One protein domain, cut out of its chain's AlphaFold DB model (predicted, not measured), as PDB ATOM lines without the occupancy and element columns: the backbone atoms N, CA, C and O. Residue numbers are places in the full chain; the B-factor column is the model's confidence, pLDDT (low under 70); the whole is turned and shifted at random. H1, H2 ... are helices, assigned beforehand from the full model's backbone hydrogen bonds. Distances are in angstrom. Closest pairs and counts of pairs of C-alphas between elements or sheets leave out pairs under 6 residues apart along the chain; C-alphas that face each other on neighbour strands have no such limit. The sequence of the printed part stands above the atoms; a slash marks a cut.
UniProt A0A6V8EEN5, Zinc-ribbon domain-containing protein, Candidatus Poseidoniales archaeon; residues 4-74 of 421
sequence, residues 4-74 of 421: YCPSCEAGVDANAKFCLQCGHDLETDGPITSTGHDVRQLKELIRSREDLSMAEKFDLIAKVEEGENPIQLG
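AT A GLANCE: This is residues 4 to 74 of the 421 residues of the protein "Zinc-ribbon domain-containing protein" of Candidatus Poseidoniales archaeon (UniProt A0A6V8EEN5). What shape? There is little regular structure: residues 4 to 38 form a looped head, H1 and H2 a helical hairpin, and residues 66 to 74 fold back beside it. What parts? The 71 printed residues have two named helices, H1 then H2, and no named strand: all helix. The whole is compact, radius of gyration of the C-alphas 12.4 A, spanning 39 by 21 by 14 A.

HOW THE PARTS SIT: Do they meet? H1, residues 39 to 48, touches H2, residues 54 to 65; the closest C-alphas, of Lys 43 and Ile 61, are 5.8 A apart. Which way? The hairpin's helices run opposite ways at a shallow tilt of 11 degrees. In H1 and H2 every O i to N i+4 pair is within hydrogen-bond range.

IN THESE COORDINATES: H1's start? C-alpha 39 is at (44.127, 8.691, -28.253), 14.5 A from C-alpha 48. H2's end? C-alpha 65 is at (50.033, 11.689, -30.867), 16.5 A from C-alpha 54.

THE WHOLE: How long? C-alphas 22 and 51 are farthest apart, at 39.1 A. Gaps? The printed part has no cut; no printed residue is under 70 in pLDDT.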
ATOM      1  N   TYR A   4      43.462   8.790 -36.797       89.62
ATOM      2  CA  TYR A   4      42.358   8.662 -37.746       89.62
ATOM      3  C   TYR A   4      41.032   9.108 -37.123       89.62
ATOM      4  O   TYR A   4      40.832   9.031 -35.911       89.62
ATOM      5  N   CYS A   5      40.106   9.589 -37.953       88.50
ATOM      6  CA  CYS A   5      38.746   9.878 -37.513       88.50
ATOM      7  C   CYS A   5      37.937   8.573 -37.378       88.50
ATOM      8  O   CYS A   5      37.817   7.854 -38.376       88.50
ATOM      9  N   PRO A   6      37.303   8.289 -36.221       87.00
ATOM     10  CA  PRO A   6      36.539   7.052 -36.019       87.00
ATOM     11  C   PRO A   6      35.304   6.927 -36.931       87.00
ATOM     12  O   PRO A   6      34.800   5.829 -37.135       87.00
ATOM     13  N   SER A   7      34.824   8.032 -37.515       86.31
ATOM     14  CA  SER A   7      33.653   8.046 -38.404       86.31
ATOM     15  C   SER A   7      33.968   7.863 -39.896       86.31
ATOM     16  O   SER A   7      33.032   7.666 -40.673       86.31
ATOM     17  N   CYS A   8      35.222   8.015 -40.343       86.88
ATOM     18  CA  CYS A   8      35.540   8.006 -41.782       86.88
ATOM     19  C   CYS A   8      36.957   7.545 -42.155       86.88
ATOM     20  O   CYS A   8      37.306   7.609 -43.332       86.88
ATOM     21  N   GLU A   9      37.782   7.150 -41.179       83.94
ATOM     22  CA  GLU A   9      39.161   6.658 -41.354       83.94
ATOM     23  C   GLU A   9      40.123   7.636 -42.065       83.94
ATOM     24  O   GLU A   9      41.286   7.322 -42.310       83.94
ATOM     25  N   ALA A  10      39.693   8.872 -42.338       85.06
ATOM     26  CA  ALA A  10      40.577   9.929 -42.799       85.06
ATOM     27  C   ALA A  10      41.578  10.292 -41.693       85.06
ATOM     28  O   ALA A  10      41.203  10.440 -40.526       85.06
ATOM     29  N   GLY A  11      42.843  10.482 -42.073       85.38
ATOM     30  CA  GLY A  11      43.866  10.980 -41.161       85.38
ATOM     31  C   GLY A  11      43.506  12.371 -40.632       85.38
ATOM     32  O   GLY A  11      43.136  13.259 -41.401       85.38
ATOM     33  N   VAL A  12      43.644  12.564 -39.324       85.88
ATOM     34  CA  VAL A  12      43.428  13.832 -38.613       85.88
ATOM     35  C   VAL A  12      44.653  14.172 -37.756       85.88
ATOM     36  O   VAL A  12      45.617  13.407 -37.682       85.88
ATOM     37  N   ASP A  13      44.645  15.355 -37.150       83.56
ATOM     38  CA  ASP A  13      45.619  15.735 -36.124       83.56
ATOM     39  C   ASP A  13      45.145  15.240 -34.745       83.56
ATOM     40  O   ASP A  13      43.944  15.261 -34.459       83.56
ATOM     41  N   ALA A  14      46.069  14.812 -33.880       81.44
ATOM     42  CA  ALA A  14      45.758  14.271 -32.554       81.44
ATOM     43  C   ALA A  14      45.171  15.297 -31.564       81.44
ATOM     44  O   ALA A  14      44.724  14.912 -30.479       81.44
ATOM     45  N   ASN A  15      45.162  16.578 -31.937       82.50
ATOM     46  CA  ASN A  15      44.564  17.684 -31.198       82.50
ATOM     47  C   ASN A  15      43.519  18.457 -32.045       82.50
ATOM     48  O   ASN A  15      43.119  19.568 -31.683       82.50
ATOM     49  N   ALA A  16      43.049  17.888 -33.165       83.88
ATOM     50  CA  ALA A  16      41.944  18.445 -33.948       83.88
ATOM     51  C   ALA A  16      40.602  18.335 -33.202       83.88
ATOM     52  O   ALA A  16      40.276  17.291 -32.648       83.88
ATOM     53  N   LYS A  17      39.789  19.399 -33.262       84.69
ATOM     54  CA  LYS A  17      38.415  19.429 -32.716       84.69
ATOM     55  C   LYS A  17      37.371  18.805 -33.648       84.69
ATOM     56  O   LYS A  17      36.367  18.291 -33.184       84.69
ATOM     57  N   PHE A  18      37.603  18.848 -34.960       86.75
ATOM     58  CA  PHE A  18      36.671  18.349 -35.976       86.75
ATOM     59  C   PHE A  18      37.440  17.659 -37.103       86.75
ATOM     60  O   PHE A  18      38.514  18.123 -37.500       86.75
ATOM     61  N   CYS A  19      36.887  16.587 -37.668       86.50
ATOM     62  CA  CYS A  19      37.445  15.979 -38.870       86.50
ATOM     63  C   CYS A  19      37.134  16.844 -40.100       86.50
ATOM     64  O   CYS A  19      35.982  16.954 -40.519       86.50
ATOM     65  N   LEU A  20      38.172  17.397 -40.733       85.00
ATOM     66  CA  LEU A  20      38.043  18.255 -41.920       85.00
ATOM     67  C   LEU A  20      37.439  17.545 -43.151       85.00
ATOM     68  O   LEU A  20      37.003  18.222 -44.077       85.00
ATOM     69  N   GLN A  21      37.406  16.207 -43.164       85.00
ATOM     70  CA  GLN A  21      36.944  15.407 -44.303       85.00
ATOM     71  C   GLN A  21      35.456  15.015 -44.226       85.00
ATOM     72  O   GLN A  21      34.822  14.852 -45.265       85.00
ATOM     73  N   CYS A  22      34.891  14.856 -43.021       86.75
ATOM     74  CA  CYS A  22      33.492  14.433 -42.824       86.75
ATOM     75  C   CYS A  22      32.672  15.318 -41.866       86.75
ATOM     76  O   CYS A  22      31.469  15.111 -41.744       86.75
ATOM     77  N   GLY A  23      33.290  16.289 -41.184       83.31
ATOM     78  CA  GLY A  23      32.618  17.178 -40.229       83.31
ATOM     79  C   GLY A  23      32.307  16.562 -38.858       83.31
ATOM     80  O   GLY A  23      31.649  17.213 -38.053       83.31
ATOM     81  N   HIS A  24      32.762  15.336 -38.580       85.88
ATOM     82  CA  HIS A  24      32.578  14.667 -37.287       85.88
ATOM     83  C   HIS A  24      33.322  15.388 -36.146       85.88
ATOM     84  O   HIS A  24      34.424  15.908 -36.351       85.88
ATOM     85  N   ASP A  25      32.712  15.406 -34.960       88.25
ATOM     86  CA  ASP A  25      33.183  16.106 -33.761       88.25
ATOM     87  C   ASP A  25      34.118  15.214 -32.929       88.25
ATOM     88  O   ASP A  25      33.727  14.160 -32.430       88.25
ATOM     89  N   LEU A  26      35.373  15.644 -32.802       83.62
ATOM     90  CA  LEU A  26      36.435  14.922 -32.096       83.62
ATOM     91  C   LEU A  26      36.523  15.329 -30.608       83.62
ATOM     92  O   LEU A  26      37.304  14.756 -29.836       83.62
ATOM     93  N   GLU A  27      35.711  16.303 -30.173       80.38
ATOM     94  CA  GLU A  27      35.506  16.614 -28.757       80.38
ATOM     95  C   GLU A  27      34.529  15.630 -28.091       80.38
ATOM     96  O   GLU A  27      34.643  15.415 -26.878       80.38
ATOM     97  N   THR A  28      33.658  14.960 -28.860       79.31
ATOM     98  CA  THR A  28      32.841  13.832 -28.376       79.31
ATOM     99  C   THR A  28      33.576  12.498 -28.490       79.31
ATOM    100  O   THR A  28      33.900  11.918 -27.454       79.31
ATOM    101  N   ASP A  29      33.906  12.051 -29.705       79.12
ATOM    102  CA  ASP A  29      34.584  10.770 -29.953       79.12
ATOM    103  C   ASP A  29      36.017  11.037 -30.438       79.12
ATOM    104  O   ASP A  29      36.236  11.607 -31.507       79.12
ATOM    105  N   GLY A  30      37.015  10.681 -29.626       82.19
ATOM    106  CA  GLY A  30      38.406  11.073 -29.863       82.19
ATOM    107  C   GLY A  30      39.024  10.506 -31.153       82.19
ATOM    108  O   GLY A  30      38.573   9.478 -31.665       82.19
ATOM    109  N   PRO A  31      40.106  11.123 -31.674       87.25
ATOM    110  CA  PRO A  31      40.928  10.504 -32.711       87.25
ATOM    111  C   PRO A  31      41.400   9.113 -32.272       87.25
ATOM    112  O   PRO A  31      41.798   8.925 -31.121       87.25
ATOM    113  N   ILE A  32      41.396   8.151 -33.190       87.75
ATOM    114  CA  ILE A  32      41.831   6.776 -32.925       87.75
ATOM    115  C   ILE A  32      43.209   6.497 -33.527       87.75
ATOM    116  O   ILE A  32      43.572   7.031 -34.577       87.75
ATOM    117  N   THR A  33      43.988   5.641 -32.870       84.06
ATOM    118  CA  THR A  33      45.234   5.095 -33.424       84.06
ATOM    119  C   THR A  33      44.954   4.155 -34.604       84.06
ATOM    120  O   THR A  33      43.824   3.714 -34.822       84.06
ATOM    121  N   SER A  34      46.012   3.762 -35.317       79.00
ATOM    122  CA  SER A  34      46.032   2.643 -36.278       79.00
ATOM    123  C   SER A  34      45.363   1.353 -35.772       79.00
ATOM    124  O   SER A  34      44.842   0.571 -36.562       79.00
ATOM    125  N   THR A  35      45.374   1.122 -34.456       74.50
ATOM    126  CA  THR A  35      44.789  -0.050 -33.789       74.50
ATOM    127  C   THR A  35      43.371   0.200 -33.260       74.50
ATOM    128  O   THR A  35      42.888  -0.575 -32.436       74.50
ATOM    129  N   GLY A  36      42.713   1.297 -33.649       76.94
ATOM    130  CA  GLY A  36      41.343   1.631 -33.238       76.94
ATOM    131  C   GLY A  36      41.184   2.094 -31.784       76.94
ATOM    132  O   GLY A  36      40.065   2.134 -31.284       76.94
ATOM    133  N   HIS A  37      42.276   2.414 -31.081       83.00
ATOM    134  CA  HIS A  37      42.230   2.841 -29.679       83.00
ATOM    135  C   HIS A  37      42.143   4.371 -29.575       83.00
ATOM    136  O   HIS A  37      42.884   5.073 -30.260       83.00
ATOM    137  N   ASP A  38      41.276   4.888 -28.700       85.38
ATOM    138  CA  ASP A  38      41.107   6.330 -28.473       85.38
ATOM    139  C   ASP A  38      42.376   6.959 -27.867       85.38
ATOM    140  O   ASP A  38      42.822   6.629 -26.762       85.38
ATOM    141  N   VAL A  39      42.933   7.918 -28.602       85.56
ATOM    142  CA  VAL A  39      44.127   8.691 -28.253       85.56
ATOM    143  C   VAL A  39      43.952   9.451 -26.932       85.56
ATOM    144  O   VAL A  39      44.918   9.612 -26.186       85.56
ATOM    145  N   ARG A  40      42.738   9.896 -26.585       84.19
ATOM    146  CA  ARG A  40      42.459  10.600 -25.319       84.19
ATOM    147  C   ARG A  40      42.536   9.654 -24.124       84.19
ATOM    148  O   ARG A  40      43.177  10.002 -23.134       84.19
ATOM    149  N   GLN A  41      41.960   8.459 -24.247       84.62
ATOM    150  CA  GLN A  41      42.011   7.419 -23.212       84.62
ATOM    151  C   GLN A  41      43.452   6.947 -22.981       84.62
ATOM    152  O   GLN A  41      43.902   6.878 -21.838       84.62
ATOM    153  N   LEU A  42      44.226   6.732 -24.052       85.12
ATOM    154  CA  LEU A  42      45.655   6.411 -23.956       85.12
ATOM    155  C   LEU A  42      46.454   7.518 -23.241       85.12
ATOM    156  O   LEU A  42      47.230   7.223 -22.331       85.12
ATOM    157  N   LYS A  43      46.226   8.797 -23.579       86.12
ATOM    158  CA  LYS A  43      46.847   9.942 -22.882       86.12
ATOM    159  C   LYS A  43      46.481  10.005 -21.393       86.12
ATOM    160  O   LYS A  43      47.288  10.478 -20.596       86.12
ATOM    161  N   GLU A  44      45.281   9.583 -21.002       87.25
ATOM    162  CA  GLU A  44      44.857   9.541 -19.596       87.25
ATOM    163  C   GLU A  44      45.509   8.375 -18.837       87.25
ATOM    164  O   GLU A  44      46.093   8.601 -17.775       87.25
ATOM    165  N   LEU A  45      45.552   7.180 -19.436       85.94
ATOM    166  CA  LEU A  45      46.250   6.005 -18.897       85.94
ATOM    167  C   LEU A  45      47.752   6.264 -18.668       85.94
ATOM    168  O   LEU A  45      48.289   5.929 -17.610       85.94
ATOM    169  N   ILE A  46      48.440   6.916 -19.616       85.44
ATOM    170  CA  ILE A  46      49.858   7.299 -19.455       85.44
ATOM    171  C   ILE A  46      50.035   8.271 -18.275       85.44
ATOM    172  O   ILE A  46      50.996   8.159 -17.512       85.44
ATOM    173  N   ARG A  47      49.105   9.216 -18.075       86.12
ATOM    174  CA  ARG A  47      49.170  10.160 -16.945       86.12
ATOM    175  C   ARG A  47      48.961   9.459 -15.604       86.12
ATOM    176  O   ARG A  47      49.702   9.776 -14.669       86.12
ATOM    177  N   SER A  48      48.027   8.509 -15.515       85.12
ATOM    178  CA  SER A  48      47.704   7.786 -14.273       85.12
ATOM    179  C   SER A  48      48.768   6.780 -13.819       85.12
ATOM    180  O   SER A  48      48.772   6.398 -12.655       85.12
ATOM    181  N   ARG A  49      49.672   6.340 -14.703       82.50
ATOM    182  CA  ARG A  49      50.748   5.390 -14.368       82.50
ATOM    183  C   ARG A  49      51.755   5.978 -13.377       82.50
ATOM    184  O   ARG A  49      52.521   6.867 -13.731       82.50
ATOM    185  N   GLU A  50      51.777   5.512 -12.133       80.81
ATOM    186  CA  GLU A  50      52.731   5.991 -11.112       80.81
ATOM    187  C   GLU A  50      54.157   5.431 -11.295       80.81
ATOM    188  O   GLU A  50      55.099   5.932 -10.688       80.81
ATOM    189  N   ASP A  51      54.327   4.431 -12.164       79.31
ATOM    190  CA  ASP A  51      55.582   3.720 -12.432       79.31
ATOM    191  C   ASP A  51      56.493   4.387 -13.483       79.31
ATOM    192  O   ASP A  51      57.606   3.918 -13.712       79.31
ATOM    193  N   LEU A  52      56.045   5.484 -14.104       80.31
ATOM    194  CA  LEU A  52      56.768   6.222 -15.147       80.31
ATOM    195  C   LEU A  52      57.146   7.634 -14.683       80.31
ATOM    196  O   LEU A  52      56.323   8.346 -14.095       80.31
ATOM    197  N   SER A  53      58.359   8.085 -15.010       87.31
ATOM    198  CA  SER A  53      58.763   9.472 -14.767       87.31
ATOM    199  C   SER A  53      57.979  10.448 -15.650       87.31
ATOM    200  O   SER A  53      57.440  10.098 -16.701       87.31
ATOM    201  N   MET A  54      57.939  11.722 -15.249       74.88
ATOM    202  CA  MET A  54      57.242  12.749 -16.033       74.88
ATOM    203  C   MET A  54      57.808  12.913 -17.451       74.88
ATOM    204  O   MET A  54      57.040  13.246 -18.346       74.88
ATOM    205  N   ALA A  55      59.104  12.659 -17.670       82.19
ATOM    206  CA  ALA A  55      59.707  12.700 -19.004       82.19
ATOM    207  C   ALA A  55      59.162  11.568 -19.890       82.19
ATOM    208  O   ALA A  55      58.557  11.840 -20.922       82.19
ATOM    209  N   GLU A  56      59.245  10.322 -19.415       85.06
ATOM    210  CA  GLU A  56      58.748   9.139 -20.135       85.06
ATOM    211  C   GLU A  56      57.242   9.238 -20.431       85.06
ATOM    212  O   GLU A  56      56.783   8.805 -21.487       85.06
ATOM    213  N   LYS A  57      56.462   9.876 -19.545       84.44
ATOM    214  CA  LYS A  57      55.047  10.192 -19.802       84.44
ATOM    215  C   LYS A  57      54.847  11.169 -20.958       84.44
ATOM    216  O   LYS A  57      53.925  10.968 -21.745       84.44
ATOM    217  N   PHE A  58      55.656  12.224 -21.063       85.25
ATOM    218  CA  PHE A  58      55.568  13.155 -22.191       85.25
ATOM    219  C   PHE A  58      56.018  12.493 -23.497       85.25
ATOM    220  O   PHE A  58      55.326  12.646 -24.500       85.25
ATOM    221  N   ASP A  59      57.084  11.691 -23.468       87.12
ATOM    222  CA  ASP A  59      57.585  10.969 -24.643       87.12
ATOM    223  C   ASP A  59      56.564   9.933 -25.155       87.12
ATOM    224  O   ASP A  59      56.294   9.859 -26.354       87.12
ATOM    225  N   LEU A  60      55.924   9.170 -24.258       84.12
ATOM    226  CA  LEU A  60      54.855   8.227 -24.620       84.12
ATOM    227  C   LEU A  60      53.587   8.934 -25.123       84.12
ATOM    228  O   LEU A  60      52.936   8.432 -26.037       84.12
ATOM    229  N   ILE A  61      53.238  10.101 -24.569       84.81
ATOM    230  CA  ILE A  61      52.127  10.916 -25.081       84.81
ATOM    231  C   ILE A  61      52.445  11.423 -26.492       84.81
ATOM    232  O   ILE A  61      51.595  11.290 -27.369       84.81
ATOM    233  N   ALA A  62      53.657  11.932 -26.733       86.06
ATOM    234  CA  ALA A  62      54.092  12.372 -28.057       86.06
ATOM    235  C   ALA A  62      54.030  11.223 -29.075       86.06
ATOM    236  O   ALA A  62      53.427  11.380 -30.128       86.06
ATOM    237  N   LYS A  63      54.533  10.034 -28.723       85.88
ATOM    238  CA  LYS A  63      54.472   8.827 -29.569       85.88
ATOM    239  C   LYS A  63      53.048   8.384 -29.920       85.88
ATOM    240  O   LYS A  63      52.804   7.959 -31.046       85.88
ATOM    241  N   VAL A  64      52.095   8.510 -28.994       84.88
ATOM    242  CA  VAL A  64      50.669   8.228 -29.260       84.88
ATOM    243  C   VAL A  64      50.012   9.339 -30.096       84.88
ATOM    244  O   VAL A  64      49.151   9.042 -30.922       84.88
ATOM    245  N   GLU A  65      50.431  10.601 -29.954       85.19
ATOM    246  CA  GLU A  65      50.033  11.689 -30.867       85.19
ATOM    247  C   GLU A  65      50.630  11.515 -32.274       85.19
ATOM    248  O   GLU A  65      49.965  11.824 -33.260       85.19
ATOM    249  N   GLU A  66      51.834  10.946 -32.373       83.81
ATOM    250  CA  GLU A  66      52.523  10.547 -33.607       83.81
ATOM    251  C   GLU A  66      52.083   9.169 -34.145       83.81
ATOM    252  O   GLU A  66      52.533   8.749 -35.212       83.81
ATOM    253  N   GLY A  67      51.112   8.515 -33.495       76.12
ATOM    254  CA  GLY A  67      50.401   7.355 -34.040       76.12
ATOM    255  C   GLY A  67      51.155   6.028 -33.957       76.12
ATOM    256  O   GLY A  67      50.786   5.079 -34.650       76.12
ATOM    257  N   GLU A  68      52.189   5.928 -33.116       80.56
ATOM    258  CA  GLU A  68      52.819   4.641 -32.812       80.56
ATOM    259  C   GLU A  68      51.803   3.664 -32.190       80.56
ATOM    260  O   GLU A  68      50.913   4.046 -31.423       80.56
ATOM    261  N   ASN A  69      51.922   2.371 -32.516       79.12
ATOM    262  CA  ASN A  69      50.924   1.380 -32.122       79.12
ATOM    263  C   ASN A  69      50.928   1.187 -30.586       79.12
ATOM    264  O   ASN A  69      51.933   0.727 -30.038       79.12
ATOM    265  N   PRO A  70      49.811   1.420 -29.867       78.69
ATOM    266  CA  PRO A  70      49.778   1.353 -28.400       78.69
ATOM    267  C   PRO A  70      50.056  -0.054 -27.848       78.69
ATOM    268  O   PRO A  70      50.508  -0.190 -26.714       78.69
ATOM    269  N   ILE A  71      49.849  -1.099 -28.656       75.75
ATOM    270  CA  ILE A  71      50.223  -2.481 -28.324       75.75
ATOM    271  C   ILE A  71      51.755  -2.643 -28.302       75.75
ATOM    272  O   ILE A  71      52.294  -3.250 -27.383       75.75
ATOM    273  N   GLN A  72      52.475  -2.043 -29.259       77.06
ATOM    274  CA  GLN A  72      53.947  -2.063 -29.298       77.06
ATOM    275  C   GLN A  72      54.568  -1.193 -28.194       77.06
ATOM    276  O   GLN A  72      55.661  -1.488 -27.720       77.06
ATOM    277  N   LEU A  73      53.848  -0.162 -27.739       75.69
ATOM    278  CA  LEU A  73      54.218   0.666 -26.586       75.69
ATOM    279  C   LEU A  73      53.885   0.030 -25.221       75.69
ATOM    280  O   LEU A  73      54.139   0.648 -24.188       75.69
ATOM    281  N   GLY A  74      53.289  -1.168 -25.182       73.75
ATOM    282  CA  GLY A  74      52.871  -1.809 -23.928       73.75
ATOM    283  C   GLY A  74      51.782  -1.034 -23.170       73.75
ATOM    284  O   GLY A  74      51.699  -1.122 -21.944       73.75
TER     285      GLY A  74